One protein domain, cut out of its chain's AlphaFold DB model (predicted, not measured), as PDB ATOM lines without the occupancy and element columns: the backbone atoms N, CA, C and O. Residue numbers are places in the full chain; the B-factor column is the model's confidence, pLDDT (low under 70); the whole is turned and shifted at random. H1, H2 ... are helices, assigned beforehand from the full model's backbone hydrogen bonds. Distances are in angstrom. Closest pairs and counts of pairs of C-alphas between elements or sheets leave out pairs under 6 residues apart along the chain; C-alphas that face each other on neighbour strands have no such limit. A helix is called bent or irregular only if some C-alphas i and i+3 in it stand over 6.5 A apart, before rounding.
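Overview. This is residues 359 to 466 and 530 to 575 of the 575 residues of an uncharacterized protein of Acyrthosiphon pisum (UniProt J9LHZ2). Look first for two groups of helices: H3 crosses the hairpin of H1 and H2, and next to them H5 is the spine of a second group, with H4 across one end and H6 across the other. Residues 393 to 398 and 436 to 441 stick out as loops. The printed part has 154 residues with seven named helices, H1 to H7 in chain order, and no named strand; it is all helix. It is compact, with a radius of gyration of the C-alphas of 17.4 A and spans of 54, 44 and 27 A.

Arrangement. Start at H3, residues 401 to 417. Its residues 402 to 409 touch H1, residues 360 to 371, at a steep tilt of 62 degrees; the closest C-alphas, of Val 364 and Val 405, are 6.4 A apart. Its residues 405 to 412 touch H2, residues 375 to 387, at 60 degrees, also steep; the closest C-alphas, of Val 381 and Ile 409, are 6.2 A apart. H1 and H2 form a helical hairpin at a shallow tilt of 31 degrees. H5, residues 447 to 462, touches H4, residues 423 to 435, about perpendicular at 85 degrees, closest at C-alphas 428 and 447, 5.4 A. H5 also touches H6, residues 535 to 550, closest at C-alphas 461 and 540, 6.2 A. H7, residues 553 to 559, only just touches H5, with 3 pairs of C-alphas within 8 A, the closest those of Tyr 453 and Ile 558, 6.8 A. Every O i to N i+4 pair is within hydrogen-bond range in H1, H2, H3, H4, H5 and H7; in H6, 9 of 12 are.

Along the chain. Find C-alpha 401 at (213.712, 260.654, 218.147); H3 runs 24.1 A from there. H5 runs 22.2 A from C-alpha 447 at (236.486, 250.598, 227.591). H6, 20.1 A, is irregular, with C-alphas 546 and 549 8.1 A apart, and has a kink of 56 degrees near residue 544. H7 ends at C-alpha 559, (228.224, 237.770, 231.740).

Size, cuts and confidence. The farthest C-alphas, of Arg 396 and Ser 437, are 55.9 A apart. Residues 467 to 529 are not printed; C-alphas 466 and 530 stand 13.8 A apart across this cut. The links H2 to H3 and H4 to H5 are long. Confidence is under 70 at residues 394 to 397 and 573 to 575.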
ATOM      1  N   ASP A 359     209.511 262.159 227.092       89.69
ATOM      2  CA  ASP A 359     210.527 262.127 228.130       89.69
ATOM      3  C   ASP A 359     211.839 261.581 227.551       89.69
ATOM      4  O   ASP A 359     212.095 260.375 227.544       89.69
ATOM      5  N   PHE A 360     212.678 262.481 227.032       91.56
ATOM      6  CA  PHE A 360     213.972 262.089 226.473       91.56
ATOM      7  C   PHE A 360     214.887 261.435 227.510       91.56
ATOM      8  O   PHE A 360     215.678 260.566 227.146       91.56
ATOM      9  N   LYS A 361     214.771 261.809 228.793       92.94
ATOM     10  CA  LYS A 361     215.572 261.220 229.870       92.94
ATOM     11  C   LYS A 361     215.268 259.732 229.995       92.94
ATOM     12  O   LYS A 361     216.200 258.939 230.056       92.94
ATOM     13  N   LYS A 362     213.992 259.331 229.953       93.06
ATOM     14  CA  LYS A 362     213.615 257.905 229.956       93.06
ATOM     15  C   LYS A 362     214.218 257.135 228.786       93.06
ATOM     16  O   LYS A 362     214.740 256.047 228.998       93.06
ATOM     17  N   ILE A 363     214.197 257.708 227.581       93.88
ATOM     18  CA  ILE A 363     214.771 257.063 226.388       93.88
ATOM     19  C   ILE A 363     216.291 256.900 226.535       93.88
ATOM     20  O   ILE A 363     216.815 255.824 226.262       93.88
ATOM     21  N   VAL A 364     216.991 257.941 227.007       95.81
ATOM     22  CA  VAL A 364     218.439 257.890 227.279       95.81
ATOM     23  C   VAL A 364     218.750 256.798 228.296       95.81
ATOM     24  O   VAL A 364     219.546 255.916 228.000       95.81
ATOM     25  N   MET A 365     218.085 256.817 229.457       94.69
ATOM     26  CA  MET A 365     218.287 255.816 230.509       94.69
ATOM     27  C   MET A 365     218.053 254.402 229.982       94.69
ATOM     28  O   MET A 365     218.836 253.503 230.262       94.69
ATOM     29  N   ARG A 366     216.994 254.205 229.189       94.19
ATOM     30  CA  ARG A 366     216.657 252.903 228.616       94.19
ATOM     31  C   ARG A 366     217.739 252.391 227.667       94.19
ATOM     32  O   ARG A 366     218.116 251.228 227.771       94.19
ATOM     33  N   PHE A 367     218.214 253.219 226.737       95.25
ATOM     34  CA  PHE A 367     219.257 252.798 225.801       95.25
ATOM     35  C   PHE A 367     220.608 252.618 226.483       95.25
ATOM     36  O   PHE A 367     221.296 251.650 226.177       95.25
ATOM     37  N   SER A 368     220.970 253.491 227.421       95.56
ATOM     38  CA  SER A 368     222.203 253.329 228.187       95.56
ATOM     39  C   SER A 368     222.207 252.056 229.025       95.56
ATOM     40  O   SER A 368     223.217 251.362 229.046       95.56
ATOM     41  N   ASP A 369     221.085 251.718 229.663       93.38
ATOM     42  CA  ASP A 369     220.940 250.481 230.435       93.38
ATOM     43  C   ASP A 369     221.073 249.235 229.544       93.38
ATOM     44  O   ASP A 369     221.829 248.320 229.852       93.38
ATOM     45  N   GLU A 370     220.427 249.233 228.376       93.44
ATOM     46  CA  GLU A 370     220.526 248.124 227.417       93.44
ATOM     47  C   GLU A 370     221.942 247.965 226.830       93.44
ATOM     48  O   GLU A 370     222.425 246.853 226.570       93.44
ATOM     49  N   LEU A 371     222.641 249.084 226.646       94.00
ATOM     50  CA  LEU A 371     224.049 249.111 226.269       94.00
ATOM     51  C   LEU A 371     224.981 248.817 227.454       94.00
ATOM     52  O   LEU A 371     226.148 248.591 227.206       94.00
ATOM     53  N   GLN A 372     224.496 248.757 228.698       94.38
ATOM     54  CA  GLN A 372     225.308 248.651 229.920       94.38
ATOM     55  C   GLN A 372     226.379 249.738 230.062       94.38
ATOM     56  O   GLN A 372     227.509 249.487 230.476       94.38
ATOM     57  N   LEU A 373     226.016 250.970 229.723       95.00
ATOM     58  CA  LEU A 373     226.889 252.120 229.925       95.00
ATOM     59  C   LEU A 373     226.877 252.562 231.402       95.00
ATOM     60  O   LEU A 373     225.851 252.413 232.073       95.00
ATOM     61  N   PRO A 374     227.973 253.155 231.912       95.00
ATOM     62  CA  PRO A 374     228.044 253.651 233.288       95.00
ATOM     63  C   PRO A 374     226.929 254.650 233.637       95.00
ATOM     64  O   PRO A 374     226.480 255.446 232.800       95.00
ATOM     65  N   ASN A 375     226.499 254.665 234.900       93.56
ATOM     66  CA  ASN A 375     225.492 255.621 235.377       93.56
ATOM     67  C   ASN A 375     225.945 257.077 235.210       93.56
ATOM     68  O   ASN A 375     225.167 257.922 234.761       93.56
ATOM     69  N   ASP A 376     227.211 257.353 235.509       91.81
ATOM     70  CA  ASP A 376     227.794 258.692 235.413       91.81
ATOM     71  C   ASP A 376     227.833 259.167 233.947       91.81
ATOM     72  O   ASP A 376     227.442 260.297 233.636       91.81
ATOM     73  N   PHE A 377     228.145 258.254 233.017       94.50
ATOM     74  CA  PHE A 377     228.033 258.487 231.573       94.50
ATOM     75  C   PHE A 377     226.592 258.826 231.170       94.50
ATOM     76  O   PHE A 377     226.324 259.794 230.456       94.50
ATOM     77  N   THR A 378     225.628 258.049 231.657       95.25
ATOM     78  CA  THR A 378     224.208 258.246 231.347       95.25
ATOM     79  C   THR A 378     223.700 259.591 231.860       95.25
ATOM     80  O   THR A 378     222.949 260.287 231.168       95.25
ATOM     81  N   HIS A 379     224.144 260.002 233.047       93.44
ATOM     82  CA  HIS A 379     223.835 261.307 233.613       93.44
ATOM     83  C   HIS A 379     224.418 262.447 232.767       93.44
ATOM     84  O   HIS A 379     223.718 263.429 232.497       93.44
ATOM     85  N   PHE A 380     225.651 262.295 232.274       93.94
ATOM     86  CA  PHE A 380     226.259 263.236 231.334       93.94
ATOM     87  C   PHE A 380     225.433 263.373 230.043       93.94
ATOM     88  O   PHE A 380     225.094 264.488 229.641       93.94
ATOM     89  N   VAL A 381     224.995 262.261 229.439       96.44
ATOM     90  CA  VAL A 381     224.114 262.294 228.255       96.44
ATOM     91  C   VAL A 381     222.783 262.989 228.566       96.44
ATOM     92  O   VAL A 381     222.311 263.806 227.774       96.44
ATOM     93  N   CYS A 382     222.182 262.723 229.728       95.88
ATOM     94  CA  CYS A 382     220.947 263.392 230.150       95.88
ATOM     95  C   CYS A 382     221.125 264.915 230.258       95.88
ATOM     96  O   CYS A 382     220.237 265.665 229.840       95.88
ATOM     97  N   LYS A 383     222.271 265.385 230.774       94.50
ATOM     98  CA  LYS A 383     222.617 266.815 230.801       94.50
ATOM     99  C   LYS A 383     222.736 267.380 229.384       94.50
ATOM    100  O   LYS A 383     222.110 268.398 229.099       94.50
ATOM    101  N   LEU A 384     223.443 266.703 228.474       94.81
ATOM    102  CA  LEU A 384     223.578 267.138 227.075       94.81
ATOM    103  C   LEU A 384     222.224 267.288 226.370       94.81
ATOM    104  O   LEU A 384     221.968 268.297 225.712       94.81
ATOM    105  N   VAL A 385     221.339 266.306 226.544       95.19
ATOM    106  CA  VAL A 385     219.977 266.336 225.993       95.19
ATOM    107  C   VAL A 385     219.144 267.457 226.619       95.19
ATOM    108  O   VAL A 385     218.315 268.050 225.937       95.19
ATOM    109  N   SER A 386     219.368 267.783 227.893       93.25
ATOM    110  CA  SER A 386     218.678 268.893 228.564       93.25
ATOM    111  C   SER A 386     219.146 270.263 228.058       93.25
ATOM    112  O   SER A 386     218.332 271.173 227.927       93.25
ATOM    113  N   ILE A 387     220.437 270.406 227.735       93.62
ATOM    114  CA  ILE A 387     221.019 271.636 227.169       93.62
ATOM    115  C   ILE A 387     220.522 271.867 225.738       93.62
ATOM    116  O   ILE A 387     220.182 272.987 225.360       93.62
ATOM    117  N   SER A 388     220.481 270.808 224.930       91.19
ATOM    118  CA  SER A 388     220.067 270.871 223.531       91.19
ATOM    119  C   SER A 388     219.104 269.721 223.238       91.19
ATOM    120  O   SER A 388     219.548 268.658 222.808       91.19
ATOM    121  N   PRO A 389     217.794 269.876 223.492       89.38
ATOM    122  CA  PRO A 389     216.835 268.799 223.278       89.38
ATOM    123  C   PRO A 389     216.577 268.541 221.784       89.38
ATOM    124  O   PRO A 389     216.563 269.481 220.979       89.38
ATOM    125  N   PRO A 390     216.303 267.284 221.379       87.62
ATOM    126  CA  PRO A 390     215.911 266.972 220.011       87.62
ATOM    127  C   PRO A 390     214.682 267.776 219.568       87.62
ATOM    128  O   PRO A 390     213.672 267.850 220.269       87.62
ATOM    129  N   SER A 391     214.738 268.346 218.359       82.00
ATOM    130  CA  SER A 391     213.598 269.073 217.791       82.00
ATOM    131  C   SER A 391     212.386 268.153 217.634       82.00
ATOM    132  O   SER A 391     212.459 267.129 216.961       82.00
ATOM    133  N   THR A 392     211.251 268.555 218.199       80.38
ATOM    134  CA  THR A 392     209.956 267.862 218.075       80.38
ATOM    135  C   THR A 392     209.040 268.499 217.026       80.38
ATOM    136  O   THR A 392     207.886 268.095 216.878       80.38
ATOM    137  N   LYS A 393     209.535 269.509 216.292       76.69
ATOM    138  CA  LYS A 393     208.744 270.283 215.327       76.69
ATOM    139  C   LYS A 393     208.570 269.542 214.001       76.69
ATOM    140  O   LYS A 393     209.541 269.136 213.354       76.69
ATOM    141  N   CYS A 394     207.327 269.460 213.535       65.81
ATOM    142  CA  CYS A 394     206.944 268.811 212.282       65.81
ATOM    143  C   CYS A 394     207.089 269.738 211.058       65.81
ATOM    144  O   CYS A 394     206.098 270.061 210.405       65.81
ATOM    145  N   ASN A 395     208.310 270.145 210.689       69.25
ATOM    146  CA  ASN A 395     208.514 271.027 209.526       69.25
ATOM    147  C   ASN A 395     208.261 270.289 208.185       69.25
ATOM    148  O   ASN A 395     207.150 270.236 207.647       69.25
ATOM    149  N   ARG A 396     209.312 269.690 207.606       66.25
ATOM    150  CA  ARG A 396     209.234 268.965 206.321       66.25
ATOM    151  C   ARG A 396     209.177 267.456 206.512       66.25
ATOM    152  O   ARG A 396     208.307 266.817 205.920       66.25
ATOM    153  N   ILE A 397     210.043 266.927 207.369       68.38
ATOM    154  CA  ILE A 397     210.159 265.515 207.742       68.38
ATOM    155  C   ILE A 397     210.300 265.489 209.262       68.38
ATOM    156  O   ILE A 397     211.069 266.280 209.808       68.38
ATOM    157  N   LEU A 398     209.535 264.627 209.928       73.50
ATOM    158  CA  LEU A 398     209.663 264.439 211.365       73.50
ATOM    159  C   LEU A 398     211.018 263.773 211.672       73.50
ATOM    160  O   LEU A 398     211.313 262.735 211.070       73.50
ATOM    161  N   PRO A 399     211.847 264.345 212.564       75.00
ATOM    162  CA  PRO A 399     213.074 263.695 212.988       75.00
ATOM    163  C   PRO A 399     212.752 262.453 213.820       75.00
ATOM    164  O   PRO A 399     211.851 262.451 214.656       75.00
ATOM    165  N   ASP A 400     213.520 261.399 213.589       85.75
ATOM    166  CA  ASP A 400     213.419 260.175 214.363       85.75
ATOM    167  C   ASP A 400     214.068 260.368 215.738       85.75
ATOM    168  O   ASP A 400     215.280 260.566 215.839       85.75
ATOM    169  N   ILE A 401     213.254 260.344 216.792       88.44
ATOM    170  CA  ILE A 401     213.712 260.654 218.147       88.44
ATOM    171  C   ILE A 401     214.665 259.598 218.685       88.44
ATOM    172  O   ILE A 401     215.675 259.970 219.271       88.44
ATOM    173  N   GLU A 402     214.392 258.310 218.469       91.12
ATOM    174  CA  GLU A 402     215.270 257.247 218.972       91.12
ATOM    175  C   GLU A 402     216.657 257.362 218.329       91.12
ATOM    176  O   GLU A 402     217.671 257.292 219.016       91.12
ATOM    177  N   VAL A 403     216.702 257.648 217.021       91.44
ATOM    178  CA  VAL A 403     217.960 257.874 216.292       91.44
ATOM    179  C   VAL A 403     218.680 259.121 216.806       91.44
ATOM    180  O   VAL A 403     219.901 259.111 216.952       91.44
ATOM    181  N   LYS A 404     217.948 260.202 217.099       91.38
ATOM    182  CA  LYS A 404     218.541 261.418 217.672       91.38
ATOM    183  C   LYS A 404     219.120 261.162 219.056       91.38
ATOM    184  O   LYS A 404     220.252 261.564 219.285       91.38
ATOM    185  N   VAL A 405     218.398 260.476 219.941       94.38
ATOM    186  CA  VAL A 405     218.893 260.117 221.280       94.38
ATOM    187  C   VAL A 405     220.138 259.235 221.181       94.38
ATOM    188  O   VAL A 405     221.136 259.522 221.836       94.38
ATOM    189  N   MET A 406     220.134 258.234 220.299       95.00
ATOM    190  CA  MET A 406     221.310 257.391 220.068       95.00
ATOM    191  C   MET A 406     222.513 258.196 219.551       95.00
ATOM    192  O   MET A 406     223.653 257.911 219.907       95.00
ATOM    193  N   ALA A 407     222.281 259.255 218.768       95.44
ATOM    194  CA  ALA A 407     223.345 260.161 218.345       95.44
ATOM    195  C   ALA A 407     223.952 260.961 219.516       95.44
ATOM    196  O   ALA A 407     225.158 261.189 219.499       95.44
ATOM    197  N   TYR A 408     223.171 261.348 220.537       96.62
ATOM    198  CA  TYR A 408     223.723 261.953 221.764       96.62
ATOM    199  C   TYR A 408     224.583 260.962 222.545       96.62
ATOM    200  O   TYR A 408     225.660 261.336 222.998       96.62
ATOM    201  N   ILE A 409     224.135 259.709 222.672       96.75
ATOM    202  CA  ILE A 409     224.912 258.639 223.316       96.75
ATOM    203  C   ILE A 409     226.243 258.450 222.580       96.75
ATOM    204  O   ILE A 409     227.302 258.493 223.196       96.75
ATOM    205  N   LEU A 410     226.207 258.323 221.251       95.88
ATOM    206  CA  LEU A 410     227.414 258.163 220.440       95.88
ATOM    207  C   LEU A 410     228.346 259.378 220.535       95.88
ATOM    208  O   LEU A 410     229.560 259.220 220.627       95.88
ATOM    209  N   PHE A 411     227.788 260.590 220.513       95.69
ATOM    210  CA  PHE A 411     228.557 261.821 220.679       95.69
ATOM    211  C   PHE A 411     229.251 261.868 222.043       95.69
ATOM    212  O   PHE A 411     230.448 262.126 222.099       95.69
ATOM    213  N   ALA A 412     228.532 261.569 223.127       95.12
ATOM    214  CA  ALA A 412     229.097 261.532 224.470       95.12
ATOM    215  C   ALA A 412     230.189 260.467 224.606       95.12
ATOM    216  O   ALA A 412     231.220 260.740 225.210       95.12
ATOM    217  N   ALA A 413     230.001 259.290 224.001       93.75
ATOM    218  CA  ALA A 413     231.015 258.238 223.984       93.75
ATOM    219  C   ALA A 413     232.292 258.715 223.284       93.75
ATOM    220  O   ALA A 413     233.380 258.579 223.831       93.75
ATOM    221  N   LYS A 414     232.160 259.361 222.118       94.00
ATOM    222  CA  LYS A 414     233.300 259.967 221.417       94.00
ATOM    223  C   LYS A 414     233.978 261.074 222.217       94.00
ATOM    224  O   LYS A 414     235.192 261.195 222.143       94.00
ATOM    225  N   PHE A 415     233.199 261.880 222.930       92.31
ATOM    226  CA  PHE A 415     233.707 263.015 223.688       92.31
ATOM    227  C   PHE A 415     234.458 262.589 224.955       92.31
ATOM    228  O   PHE A 415     235.521 263.129 225.223       92.31
ATOM    229  N   LEU A 416     233.921 261.629 225.716       91.44
ATOM    230  CA  LEU A 416     234.494 261.204 226.998       91.44
ATOM    231  C   LEU A 416     235.612 260.174 226.841       91.44
ATOM    232  O   LEU A 416     236.615 260.251 227.540       91.44
ATOM    233  N   PHE A 417     235.447 259.209 225.935       90.56
ATOM    234  CA  PHE A 417     236.416 258.124 225.757       90.56
ATOM    235  C   PHE A 417     237.424 258.399 224.643       90.56
ATOM    236  O   PHE A 417     238.292 257.568 224.407       90.56
ATOM    237  N   CYS A 418     237.304 259.537 223.947       89.88
ATOM    238  CA  CYS A 418     238.185 259.921 222.845       89.88
ATOM    239  C   CYS A 418     238.360 258.790 221.820       89.88
ATOM    240  O   CYS A 418     239.487 258.452 221.506       89.88
ATOM    241  N   LEU A 419     237.246 258.207 221.340       90.50
ATOM    242  CA  LEU A 419     237.196 257.029 220.447       90.50
ATOM    243  C   LEU A 419     237.947 257.248 219.111       90.50
ATOM    244  O   LEU A 419     237.321 257.473 218.065       90.50
ATOM    245  N   ASP A 420     239.275 257.223 219.163       91.25
ATOM    246  CA  ASP A 420     240.232 257.546 218.103       91.25
ATOM    247  C   ASP A 420     241.134 256.351 217.741       91.25
ATOM    248  O   ASP A 420     241.929 256.436 216.802       91.25
ATOM    249  N   GLY A 421     240.962 255.223 218.428       88.44
ATOM    250  CA  GLY A 421     241.714 253.983 218.270       88.44
ATOM    251  C   GLY A 421     242.903 253.850 219.224       88.44
ATOM    252  O   GLY A 421     243.529 252.791 219.250       88.44
ATOM    253  N   ASN A 422     243.241 254.883 219.997       91.94
ATOM    254  CA  ASN A 422     244.423 254.907 220.860       91.94
ATOM    255  C   ASN A 422     244.115 255.421 222.271       91.94
ATOM    256  O   ASN A 422     244.494 254.789 223.257       91.94
ATOM    257  N   SER A 423     243.416 256.545 222.390       90.31
ATOM    258  CA  SER A 423     243.113 257.198 223.665       90.31
ATOM    259  C   SER A 423     242.189 256.344 224.543       90.31
ATOM    260  O   SER A 423     242.402 256.229 225.755       90.31
ATOM    261  N   GLU A 424     241.214 255.656 223.944       92.50
ATOM    262  CA  GLU A 424     240.346 254.706 224.651       92.50
ATOM    263  C   GLU A 424     241.120 253.489 225.194       92.50
ATOM    264  O   GLU A 424     240.776 252.946 226.245       92.50
ATOM    265  N   ASN A 425     242.203 253.089 224.518       93.38
ATOM    266  CA  ASN A 425     243.055 251.979 224.945       93.38
ATOM    267  C   ASN A 425     243.936 252.395 226.122       93.38
ATOM    268  O   ASN A 425     243.963 251.716 227.143       93.38
ATOM    269  N   LEU A 426     244.584 253.560 226.025       92.19
ATOM    270  CA  LEU A 426     245.419 254.099 227.103       92.19
ATOM    271  C   LEU A 426     244.623 254.318 228.396       92.19
ATOM    272  O   LEU A 426     245.091 253.982 229.485       92.19
ATOM    273  N   SER A 427     243.408 254.860 228.279       91.38
ATOM    274  CA  SER A 427     242.519 255.057 229.429       91.38
ATOM    275  C   SER A 427     242.009 253.737 230.017       91.38
ATOM    276  O   SER A 427     241.850 253.649 231.235       91.38
ATOM    277  N   SER A 428     241.809 252.704 229.193       93.25
ATOM    278  CA  SER A 428     241.464 251.352 229.656       93.25
ATOM    279  C   SER A 428     242.617 250.684 230.398       93.25
ATOM    280  O   SER A 428     242.412 250.184 231.499       93.25
ATOM    281  N   ASP A 429     243.836 250.737 229.853       93.12
ATOM    282  CA  ASP A 429     245.031 250.162 230.482       93.12
ATOM    283  C   ASP A 429     245.304 250.799 231.848       93.12
ATOM    284  O   ASP A 429     245.715 250.131 232.800       93.12
ATOM    285  N   PHE A 430     245.080 252.111 231.955       91.25
ATOM    286  CA  PHE A 430     245.154 252.822 233.224       91.25
ATOM    287  C   PHE A 430     244.081 252.329 234.204       91.25
ATOM    288  O   PHE A 430     244.415 251.941 235.325       91.25
ATOM    289  N   ALA A 431     242.814 252.292 233.779       92.25
ATOM    290  CA  ALA A 431     241.708 251.826 234.612       92.25
ATOM    291  C   ALA A 431     241.924 250.386 235.103       92.25
ATOM    292  O   ALA A 431     241.691 250.088 236.270       92.25
ATOM    293  N   GLU A 432     242.421 249.493 234.249       91.31
ATOM    294  CA  GLU A 432     242.693 248.094 234.592       91.31
ATOM    295  C   GLU A 432     243.811 247.943 235.620       91.31
ATOM    296  O   GLU A 432     243.653 247.179 236.570       91.31
ATOM    297  N   LYS A 433     244.901 248.711 235.499       91.06
ATOM    298  CA  LYS A 433     245.987 248.712 236.494       91.06
ATOM    299  C   LYS A 433     245.510 249.167 237.870       91.06
ATOM    300  O   LYS A 433     245.932 248.607 238.876       91.06
ATOM    301  N   ILE A 434     244.628 250.165 237.918       89.94
ATOM    302  CA  ILE A 434     244.043 250.651 239.174       89.94
ATOM    303  C   ILE A 434     243.020 249.656 239.732       89.94
ATOM    304  O   ILE A 434     242.994 249.390 240.927       89.94
ATOM    305  N   ASN A 435     242.213 249.044 238.869       90.44
ATOM    306  CA  ASN A 435     241.254 248.021 239.282       90.44
ATOM    307  C   ASN A 435     241.930 246.756 239.834       90.44
ATOM    308  O   ASN A 435     241.298 246.021 240.580       90.44
ATOM    309  N   GLN A 436     243.181 246.478 239.452       88.69
ATOM    310  CA  GLN A 436     243.972 245.360 239.980       88.69
ATOM    311  C   GLN A 436     244.618 245.657 241.335       88.69
ATOM    312  O   GLN A 436     245.030 244.727 242.022       88.69
ATOM    313  N   SER A 437     244.771 246.930 241.702       83.38
ATOM    314  CA  SER A 437     245.479 247.317 242.920       83.38
ATOM    315  C   SER A 437     244.576 247.419 244.154       83.38
ATOM    316  O   SER A 437     245.097 247.674 245.236       83.38
ATOM    317  N   ASP A 438     243.256 247.215 244.012       74.19
ATOM    318  CA  ASP A 438     242.233 247.337 245.073       74.19
ATOM    319  C   ASP A 438     242.301 248.667 245.863       74.19
ATOM    320  O   ASP A 438     241.826 248.771 246.991       74.19
ATOM    321  N   ILE A 439     242.889 249.716 245.270       75.31
ATOM    322  CA  ILE A 439     243.094 251.027 245.918       75.31
ATOM    323  C   ILE A 439     241.795 251.846 245.970       75.31
ATOM    324  O   ILE A 439     241.659 252.736 246.809       75.31
ATOM    325  N   VAL A 440     240.857 251.594 245.053       73.69
ATOM    326  CA  VAL A 440     239.680 252.444 244.840       73.69
ATOM    327  C   VAL A 440     238.414 251.702 245.246       73.69
ATOM    328  O   VAL A 440     238.166 250.594 244.779       73.69
ATOM    329  N   ASP A 441     237.572 252.358 246.052       75.88
ATOM    330  CA  ASP A 441     236.289 251.813 246.527       75.88
ATOM    331  C   ASP A 441     235.325 251.449 245.382       75.88
ATOM    332  O   ASP A 441     234.464 250.579 245.523       75.88
ATOM    333  N   LYS A 442     235.454 252.125 244.230       83.94
ATOM    334  CA  LYS A 442     234.631 251.924 243.034       83.94
ATOM    335  C   LYS A 442     235.511 251.568 241.837       83.94
ATOM    336  O   LYS A 442     236.448 252.287 241.498       83.94
ATOM    337  N   LYS A 443     235.162 250.473 241.159       90.19
ATOM    338  CA  LYS A 443     235.861 249.992 239.962       90.19
ATOM    339  C   LYS A 443     235.792 251.036 238.843       90.19
ATOM    340  O   LYS A 443     234.698 251.439 238.438       90.19
ATOM    341  N   LEU A 444     236.942 251.436 238.314       92.25
ATOM    342  CA  LEU A 444     237.037 252.328 237.162       92.25
ATOM    343  C   LEU A 444     236.542 251.613 235.900       92.25
ATOM    344  O   LEU A 444     236.759 250.411 235.711       92.25
ATOM    345  N   PHE A 445     235.866 252.347 235.027       93.81
ATOM    346  CA  PHE A 445     235.387 251.831 233.754       93.81
ATOM    347  C   PHE A 445     236.567 251.532 232.817       93.81
ATOM    348  O   PHE A 445     237.373 252.410 232.543       93.81
ATOM    349  N   SER A 446     236.660 250.304 232.299       93.56
ATOM    350  CA  SER A 446     237.580 249.957 231.204       93.56
ATOM    351  C   SER A 446     236.781 249.839 229.911       93.56
ATOM    352  O   SER A 446     235.876 249.003 229.821       93.56
ATOM    353  N   TRP A 447     237.118 250.657 228.909       93.81
ATOM    354  CA  TRP A 447     236.486 250.598 227.591       93.81
ATOM    355  C   TRP A 447     236.781 249.262 226.901       93.81
ATOM    356  O   TRP A 447     235.868 248.647 226.355       93.81
ATOM    357  N   ASN A 448     238.011 248.758 227.002       92.12
ATOM    358  CA  ASN A 448     238.397 247.468 226.428       92.12
ATOM    359  C   ASN A 448     237.631 246.304 227.058       92.12
ATOM    360  O   ASN A 448     237.058 245.483 226.338       92.12
ATOM    361  N   GLY A 449     237.533 246.276 228.390       91.69
ATOM    362  CA  GLY A 449     236.724 245.283 229.093       91.69
ATOM    363  C   GLY A 449     235.242 245.367 228.717       91.69
ATOM    364  O   GLY A 449     234.591 244.342 228.508       91.69
ATOM    365  N   TYR A 450     234.711 246.583 228.573       94.50
ATOM    366  CA  TYR A 450     233.332 246.817 228.145       94.50
ATOM    367  C   TYR A 450     233.074 246.331 226.712       94.50
ATOM    368  O   TYR A 450     232.099 245.621 226.470       94.50
ATOM    369  N   VAL A 451     233.948 246.651 225.754       92.00
ATOM    370  CA  VAL A 451     233.811 246.200 224.360       92.00
ATOM    371  C   VAL A 451     233.855 244.676 224.281       92.00
ATOM    372  O   VAL A 451     232.962 244.080 223.680       92.00
ATOM    373  N   GLN A 452     234.819 244.039 224.954       90.50
ATOM    374  CA  GLN A 452     234.912 242.577 225.022       90.50
ATOM    375  C   GLN A 452     233.636 241.955 225.597       90.50
ATOM    376  O   GLN A 452     233.114 240.982 225.051       90.50
ATOM    377  N   TYR A 453     233.093 242.541 226.667       93.25
ATOM    378  CA  TYR A 453     231.823 242.113 227.242       93.25
ATOM    379  C   TYR A 453     230.670 242.214 226.234       93.25
ATOM    380  O   TYR A 453     229.908 241.260 226.072       93.25
ATOM    381  N   ILE A 454     230.532 243.346 225.537       91.94
ATOM    382  CA  ILE A 454     229.442 243.572 224.580       91.94
ATOM    383  C   ILE A 454     229.540 242.605 223.401       91.94
ATOM    384  O   ILE A 454     228.526 242.024 223.004       91.94
ATOM    385  N   GLU A 455     230.738 242.391 222.859       88.94
ATOM    386  CA  GLU A 455     230.974 241.422 221.790       88.94
ATOM    387  C   GLU A 455     230.641 239.998 222.238       88.94
ATOM    388  O   GLU A 455     229.931 239.273 221.530       88.94
ATOM    389  N   PHE A 456     231.080 239.612 223.440       89.19
ATOM    390  CA  PHE A 456     230.781 238.306 224.013       89.19
ATOM    391  C   PHE A 456     229.277 238.110 224.225       89.19
ATOM    392  O   PHE A 456     228.704 237.123 223.753       89.19
ATOM    393  N   ARG A 457     228.604 239.079 224.858       90.69
ATOM    394  CA  ARG A 457     227.150 239.082 225.068       90.69
ATOM    395  C   ARG A 457     226.404 238.932 223.748       90.69
ATOM    396  O   ARG A 457     225.514 238.091 223.645       90.69
ATOM    397  N   ASN A 458     226.771 239.715 222.738       88.38
ATOM    398  CA  ASN A 458     226.128 239.687 221.427       88.38
ATOM    399  C   ASN A 458     226.318 238.331 220.730       88.38
ATOM    400  O   ASN A 458     225.359 237.804 220.169       88.38
ATOM    401  N   CYS A 459     227.509 237.734 220.834       84.31
ATOM    402  CA  CYS A 459     227.807 236.399 220.313       84.31
ATOM    403  C   CYS A 459     226.991 235.298 221.005       84.31
ATOM    404  O   CYS A 459     226.554 234.342 220.365       84.31
ATOM    405  N   ILE A 460     226.768 235.408 222.316       85.12
ATOM    406  CA  ILE A 460     225.927 234.459 223.051       85.12
ATOM    407  C   ILE A 460     224.457 234.654 222.684       85.12
ATOM    408  O   ILE A 460     223.797 233.695 222.302       85.12
ATOM    409  N   VAL A 461     223.942 235.881 222.733       86.81
ATOM    410  CA  VAL A 461     222.533 236.180 222.439       86.81
ATOM    411  C   VAL A 461     222.155 235.797 221.002       86.81
ATOM    412  O   VAL A 461     221.087 235.223 220.779       86.81
ATOM    413  N   SER A 462     223.036 236.027 220.025       82.69
ATOM    414  CA  SER A 462     222.789 235.643 218.629       82.69
ATOM    415  C   SER A 462     222.685 234.129 218.426       82.69
ATOM    416  O   SER A 462     222.070 233.683 217.463       82.69
ATOM    417  N   LYS A 463     223.232 233.308 219.334       79.06
ATOM    418  CA  LYS A 463     223.048 231.846 219.295       79.06
ATOM    419  C   LYS A 463     221.642 231.399 219.678       79.06
ATOM    420  O   LYS A 463     221.355 230.214 219.537       79.06
ATOM    421  N   TYR A 464     220.791 232.300 220.162       78.81
ATOM    422  CA  TYR A 464     219.430 231.980 220.592       78.81
ATOM    423  C   TYR A 464     218.368 232.834 219.888       78.81
ATOM    424  O   TYR A 464     217.246 232.368 219.723       78.81
ATOM    425  N   ASN A 465     218.706 234.038 219.412       79.75
ATOM    426  CA  ASN A 465     217.786 234.914 218.682       79.75
ATOM    427  C   ASN A 465     218.243 235.101 217.222       79.75
ATOM    428  O   ASN A 465     219.278 235.718 216.955       79.75
ATOM    429  N   TYR A 466     217.449 234.585 216.276       76.31
ATOM    430  CA  TYR A 466     217.764 234.633 214.844       76.31
ATOM    431  C   TYR A 466     217.779 236.060 214.281       76.31
ATOM    432  O   TYR A 466     218.704 236.411 213.554       76.31
ATOM    433  N   PRO A 530     210.775 235.573 225.568       85.12
ATOM    434  CA  PRO A 530     209.688 236.498 225.839       85.12
ATOM    435  C   PRO A 530     209.942 237.850 225.171       85.12
ATOM    436  O   PRO A 530     211.062 238.370 225.184       85.12
ATOM    437  N   ALA A 531     208.872 238.458 224.661       88.50
ATOM    438  CA  ALA A 531     208.918 239.825 224.179       88.50
ATOM    439  C   ALA A 531     209.333 240.776 225.310       88.50
ATOM    440  O   ALA A 531     208.834 240.710 226.433       88.50
ATOM    441  N   SER A 532     210.254 241.680 225.005       90.75
ATOM    442  CA  SER A 532     210.802 242.640 225.963       90.75
ATOM    443  C   SER A 532     211.138 243.936 225.252       90.75
ATOM    444  O   SER A 532     211.405 243.909 224.056       90.75
ATOM    445  N   THR A 533     211.161 245.055 225.976       89.94
ATOM    446  CA  THR A 533     211.651 246.364 225.506       89.94
ATOM    447  C   THR A 533     213.180 246.499 225.628       89.94
ATOM    448  O   THR A 533     213.780 247.433 225.092       89.94
ATOM    449  N   LYS A 534     213.827 245.541 226.298       90.75
ATOM    450  CA  LYS A 534     215.276 245.431 226.525       90.75
ATOM    451  C   LYS A 534     215.773 244.066 226.029       90.75
ATOM    452  O   LYS A 534     215.990 243.173 226.852       90.75
ATOM    453  N   PRO A 535     215.801 243.839 224.702       89.75
ATOM    454  CA  PRO A 535     215.954 242.509 224.108       89.75
ATOM    455  C   PRO A 535     217.258 241.794 224.474       89.75
ATOM    456  O   PRO A 535     217.223 240.602 224.760       89.75
ATOM    457  N   LEU A 536     218.403 242.474 224.480       90.06
ATOM    458  CA  LEU A 536     219.706 241.897 224.813       90.06
ATOM    459  C   LEU A 536     219.734 241.472 226.277       90.06
ATOM    460  O   LEU A 536     220.091 240.335 226.579       90.06
ATOM    461  N   SER A 537     219.294 242.353 227.175       90.38
ATOM    462  CA  SER A 537     219.287 242.091 228.616       90.38
ATOM    463  C   SER A 537     218.292 240.991 228.996       90.38
ATOM    464  O   SER A 537     218.621 240.085 229.763       90.38
ATOM    465  N   SER A 538     217.078 241.015 228.435       90.00
ATOM    466  CA  SER A 538     216.064 239.989 228.707       90.00
ATOM    467  C   SER A 538     216.418 238.645 228.090       90.00
ATOM    468  O   SER A 538     216.219 237.620 228.737       90.00
ATOM    469  N   THR A 539     216.961 238.633 226.867       89.19
ATOM    470  CA  THR A 539     217.408 237.389 226.229       89.19
ATOM    471  C   THR A 539     218.564 236.796 227.012       89.19
ATOM    472  O   THR A 539     218.551 235.604 227.292       89.19
ATOM    473  N   LEU A 540     219.524 237.615 227.453       89.44
ATOM    474  CA  LEU A 540     220.612 237.147 228.302       89.44
ATOM    475  C   LEU A 540     220.089 236.530 229.606       89.44
ATOM    476  O   LEU A 540     220.481 235.418 229.952       89.44
ATOM    477  N   LYS A 541     219.159 237.203 230.296       89.62
ATOM    478  CA  LYS A 541     218.531 236.671 231.514       89.62
ATOM    479  C   LYS A 541     217.829 235.335 231.255       89.62
ATOM    480  O   LYS A 541     217.999 234.398 232.027       89.62
ATOM    481  N   TRP A 542     217.092 235.234 230.152       90.38
ATOM    482  CA  TRP A 542     216.428 234.002 229.730       90.38
ATOM    483  C   TRP A 542     217.435 232.874 229.432       90.38
ATOM    484  O   TRP A 542     217.220 231.739 229.852       90.38
ATOM    485  N   ILE A 543     218.570 233.173 228.786       88.31
ATOM    486  CA  ILE A 543     219.647 232.196 228.543       88.31
ATOM    487  C   ILE A 543     220.233 231.715 229.874       88.31
ATOM    488  O   ILE A 543     220.418 230.519 230.065       88.31
ATOM    489  N   VAL A 544     220.505 232.618 230.816       87.19
ATOM    490  CA  VAL A 544     221.030 232.239 232.136       87.19
ATOM    491  C   VAL A 544     220.017 231.380 232.903       87.19
ATOM    492  O   VAL A 544     220.395 230.390 233.522       87.19
ATOM    493  N   GLU A 545     218.725 231.690 232.827       88.12
ATOM    494  CA  GLU A 545     217.678 230.941 233.531       88.12
ATOM    495  C   GLU A 545     217.461 229.532 232.952       88.12
ATOM    496  O   GLU A 545     217.359 228.564 233.706       88.12
ATOM    497  N   TYR A 546     217.429 229.392 231.623       85.06
ATOM    498  CA  TYR A 546     217.020 228.145 230.957       85.06
ATOM    499  C   TYR A 546     218.157 227.350 230.308       85.06
ATOM    500  O   TYR A 546     218.000 226.156 230.054       85.06
ATOM    501  N   HIS A 547     219.297 227.989 230.053       83.19
ATOM    502  CA  HIS A 547     220.442 227.430 229.329       83.19
ATOM    503  C   HIS A 547     221.768 227.585 230.095       83.19
ATOM    504  O   HIS A 547     222.841 227.423 229.516       83.19
ATOM    505  N   SER A 548     221.738 227.834 231.412       81.94
ATOM    506  CA  SER A 548     222.958 227.946 232.236       81.94
ATOM    507  C   SER A 548     223.865 226.717 232.191       81.94
ATOM    508  O   SER A 548     225.067 226.850 232.410       81.94
ATOM    509  N   THR A 549     223.336 225.522 231.927       81.44
ATOM    510  CA  THR A 549     224.133 224.292 231.792       81.44
ATOM    511  C   THR A 549     224.919 224.227 230.481       81.44
ATOM    512  O   THR A 549     225.901 223.497 230.404       81.44
ATOM    513  N   GLU A 550     224.522 225.001 229.467       82.25
ATOM    514  CA  GLU A 550     225.217 225.115 228.177       82.25
ATOM    515  C   GLU A 550     226.339 226.173 228.217       82.25
ATOM    516  O   GLU A 550     227.166 226.235 227.306       82.25
ATOM    517  N   LEU A 551     226.389 226.997 229.272       84.00
ATOM    518  CA  LEU A 551     227.404 228.033 229.479       84.00
ATOM    519  C   LEU A 551     228.559 227.509 230.345       84.00
ATOM    520  O   LEU A 551     228.329 226.974 231.434       84.00
ATOM    521  N   SER A 552     229.804 227.728 229.903       85.88
ATOM    522  CA  SER A 552     230.989 227.478 230.733       85.88
ATOM    523  C   SER A 552     231.004 228.397 231.961       85.88
ATOM    524  O   SER A 552     230.378 229.459 231.969       85.88
ATOM    525  N   ASN A 553     231.736 228.010 233.009       84.19
ATOM    526  CA  ASN A 553     231.871 228.847 234.205       84.19
ATOM    527  C   ASN A 553     232.508 230.208 233.874       84.19
ATOM    528  O   ASN A 553     232.042 231.227 234.362       84.19
ATOM    529  N   GLU A 554     233.489 230.232 232.972       84.19
ATOM    530  CA  GLU A 554     234.113 231.461 232.455       84.19
ATOM    531  C   GLU A 554     233.117 232.349 231.695       84.19
ATOM    532  O   GLU A 554     233.128 233.569 231.825       84.19
ATOM    533  N   ALA A 555     232.211 231.753 230.914       84.06
ATOM    534  CA  ALA A 555     231.172 232.516 230.231       84.06
ATOM    535  C   ALA A 555     230.230 233.192 231.235       84.06
ATOM    536  O   ALA A 555     229.831 234.334 231.029       84.06
ATOM    537  N   LYS A 556     229.881 232.500 232.327       84.25
ATOM    538  CA  LYS A 556     229.016 233.052 233.379       84.25
ATOM    539  C   LYS A 556     229.681 234.221 234.093       84.25
ATOM    540  O   LYS A 556     229.058 235.271 234.193       84.25
ATOM    541  N   THR A 557     230.946 234.081 234.490       85.00
ATOM    542  CA  THR A 557     231.676 235.162 235.171       85.00
ATOM    543  C   THR A 557     231.812 236.404 234.290       85.00
ATOM    544  O   THR A 557     231.648 237.521 234.775       85.00
ATOM    545  N   ILE A 558     232.033 236.239 232.979       85.88
ATOM    546  CA  ILE A 558     232.051 237.372 232.042       85.88
ATOM    547  C   ILE A 558     230.672 238.038 231.966       85.88
ATOM    548  O   ILE A 558     230.592 239.263 231.988       85.88
ATOM    549  N   LEU A 559     229.592 237.255 231.878       86.12
ATOM    550  CA  LEU A 559     228.224 237.770 231.740       86.12
ATOM    551  C   LEU A 559     227.681 238.425 233.020       86.12
ATOM    552  O   LEU A 559     226.784 239.263 232.922       86.12
ATOM    553  N   GLU A 560     228.233 238.076 234.183       83.81
ATOM    554  CA  GLU A 560     227.942 238.687 235.488       83.81
ATOM    555  C   GLU A 560     228.559 240.084 235.658       83.81
ATOM    556  O   GLU A 560     228.144 240.830 236.548       83.81
ATOM    557  N   ASN A 561     229.512 240.474 234.802       84.50
ATOM    558  CA  ASN A 561     230.087 241.815 234.847       84.50
ATOM    559  C   ASN A 561     229.008 242.888 234.660       84.50
ATOM    560  O   ASN A 561     228.210 242.842 233.723       84.50
ATOM    561  N   ASN A 562     229.032 243.892 235.537       87.75
ATOM    562  CA  ASN A 562     228.095 245.006 235.513       87.75
ATOM    563  C   ASN A 562     228.831 246.341 235.357       87.75
ATOM    564  O   ASN A 562     229.324 246.922 236.325       87.75
ATOM    565  N   PHE A 563     228.862 246.851 234.128       91.56
ATOM    566  CA  PHE A 563     229.522 248.118 233.804       91.56
ATOM    567  C   PHE A 563     228.733 249.353 234.262       91.56
ATOM    568  O   PHE A 563     229.309 250.431 234.392       91.56
ATOM    569  N   ILE A 564     227.449 249.217 234.608       90.62
ATOM    570  CA  ILE A 564     226.598 250.342 235.036       90.62
ATOM    571  C   ILE A 564     227.118 250.978 236.338       90.62
ATOM    572  O   ILE A 564     226.979 252.185 236.547       90.62
ATOM    573  N   GLN A 565     227.743 250.173 237.203       88.69
ATOM    574  CA  GLN A 565     228.282 250.597 238.500       88.69
ATOM    575  C   GLN A 565     229.723 251.116 238.434       88.69
ATOM    576  O   GLN A 565     230.253 251.547 239.455       88.69
ATOM    577  N   THR A 566     230.362 251.075 237.266       90.81
ATOM    578  CA  THR A 566     231.745 251.541 237.121       90.81
ATOM    579  C   THR A 566     231.832 253.061 237.096       90.81
ATOM    580  O   THR A 566     230.853 253.754 236.806       90.81
ATOM    581  N   ASP A 567     233.002 253.580 237.453       90.00
ATOM    582  CA  ASP A 567     233.262 255.012 237.505       90.00
ATOM    583  C   ASP A 567     233.969 255.520 236.245       90.00
ATOM    584  O   ASP A 567     234.913 254.897 235.757       90.00
ATOM    585  N   ILE A 568     233.535 256.676 235.745       90.25
ATOM    586  CA  ILE A 568     234.189 257.396 234.644       90.25
ATOM    587  C   ILE A 568     234.786 258.736 235.087       90.25
ATOM    588  O   ILE A 568     235.331 259.446 234.248       90.25
ATOM    589  N   LEU A 569     234.705 259.095 236.373       82.12
ATOM    590  CA  LEU A 569     235.192 260.385 236.874       82.12
ATOM    591  C   LEU A 569     236.692 260.588 236.641       82.12
ATOM    592  O   LEU A 569     237.122 261.715 236.456       82.12
ATOM    593  N   TYR A 570     237.479 259.515 236.537       84.12
ATOM    594  CA  TYR A 570     238.904 259.597 236.193       84.12
ATOM    595  C   TYR A 570     239.181 260.176 234.788       84.12
ATOM    596  O   TYR A 570     240.317 260.535 234.488       84.12
ATOM    597  N   LEU A 571     238.162 260.251 233.923       82.69
ATOM    598  CA  LEU A 571     238.229 260.865 232.590       82.69
ATOM    599  C   LEU A 571     237.874 262.355 232.605       82.69
ATOM    600  O   LEU A 571     237.975 263.030 231.582       82.69
ATOM    601  N   THR A 572     237.415 262.866 233.743       70.56
ATOM    602  CA  THR A 572     237.008 264.255 233.923       70.56
ATOM    603  C   THR A 572     237.891 264.901 234.981       70.56
ATOM    604  O   THR A 572     238.083 264.333 236.045       70.56
ATOM    605  N   ASP A 573     238.389 266.113 234.738       59.50
ATOM    606  CA  ASP A 573     239.215 266.864 235.706       59.50
ATOM    607  C   ASP A 573     238.453 267.308 236.983       59.50
ATOM    608  O   ASP A 573     238.952 268.119 237.766       59.50
ATOM    609  N   GLU A 574     237.237 266.804 237.217       46.78
ATOM    610  CA  GLU A 574     236.465 267.072 238.432       46.78
ATOM    611  C   GLU A 574     237.010 266.213 239.585       46.78
ATOM    612  O   GLU A 574     236.625 265.058 239.764       46.78
ATOM    613  N   LYS A 575     237.948 266.798 240.341       37.78
ATOM    614  CA  LYS A 575     238.336 266.353 241.688       37.78
ATOM    615  C   LYS A 575     237.204 266.500 242.695       37.78
ATOM    616  O   LYS A 575     236.541 267.565 242.672       37.78
TER     617      LYS A 575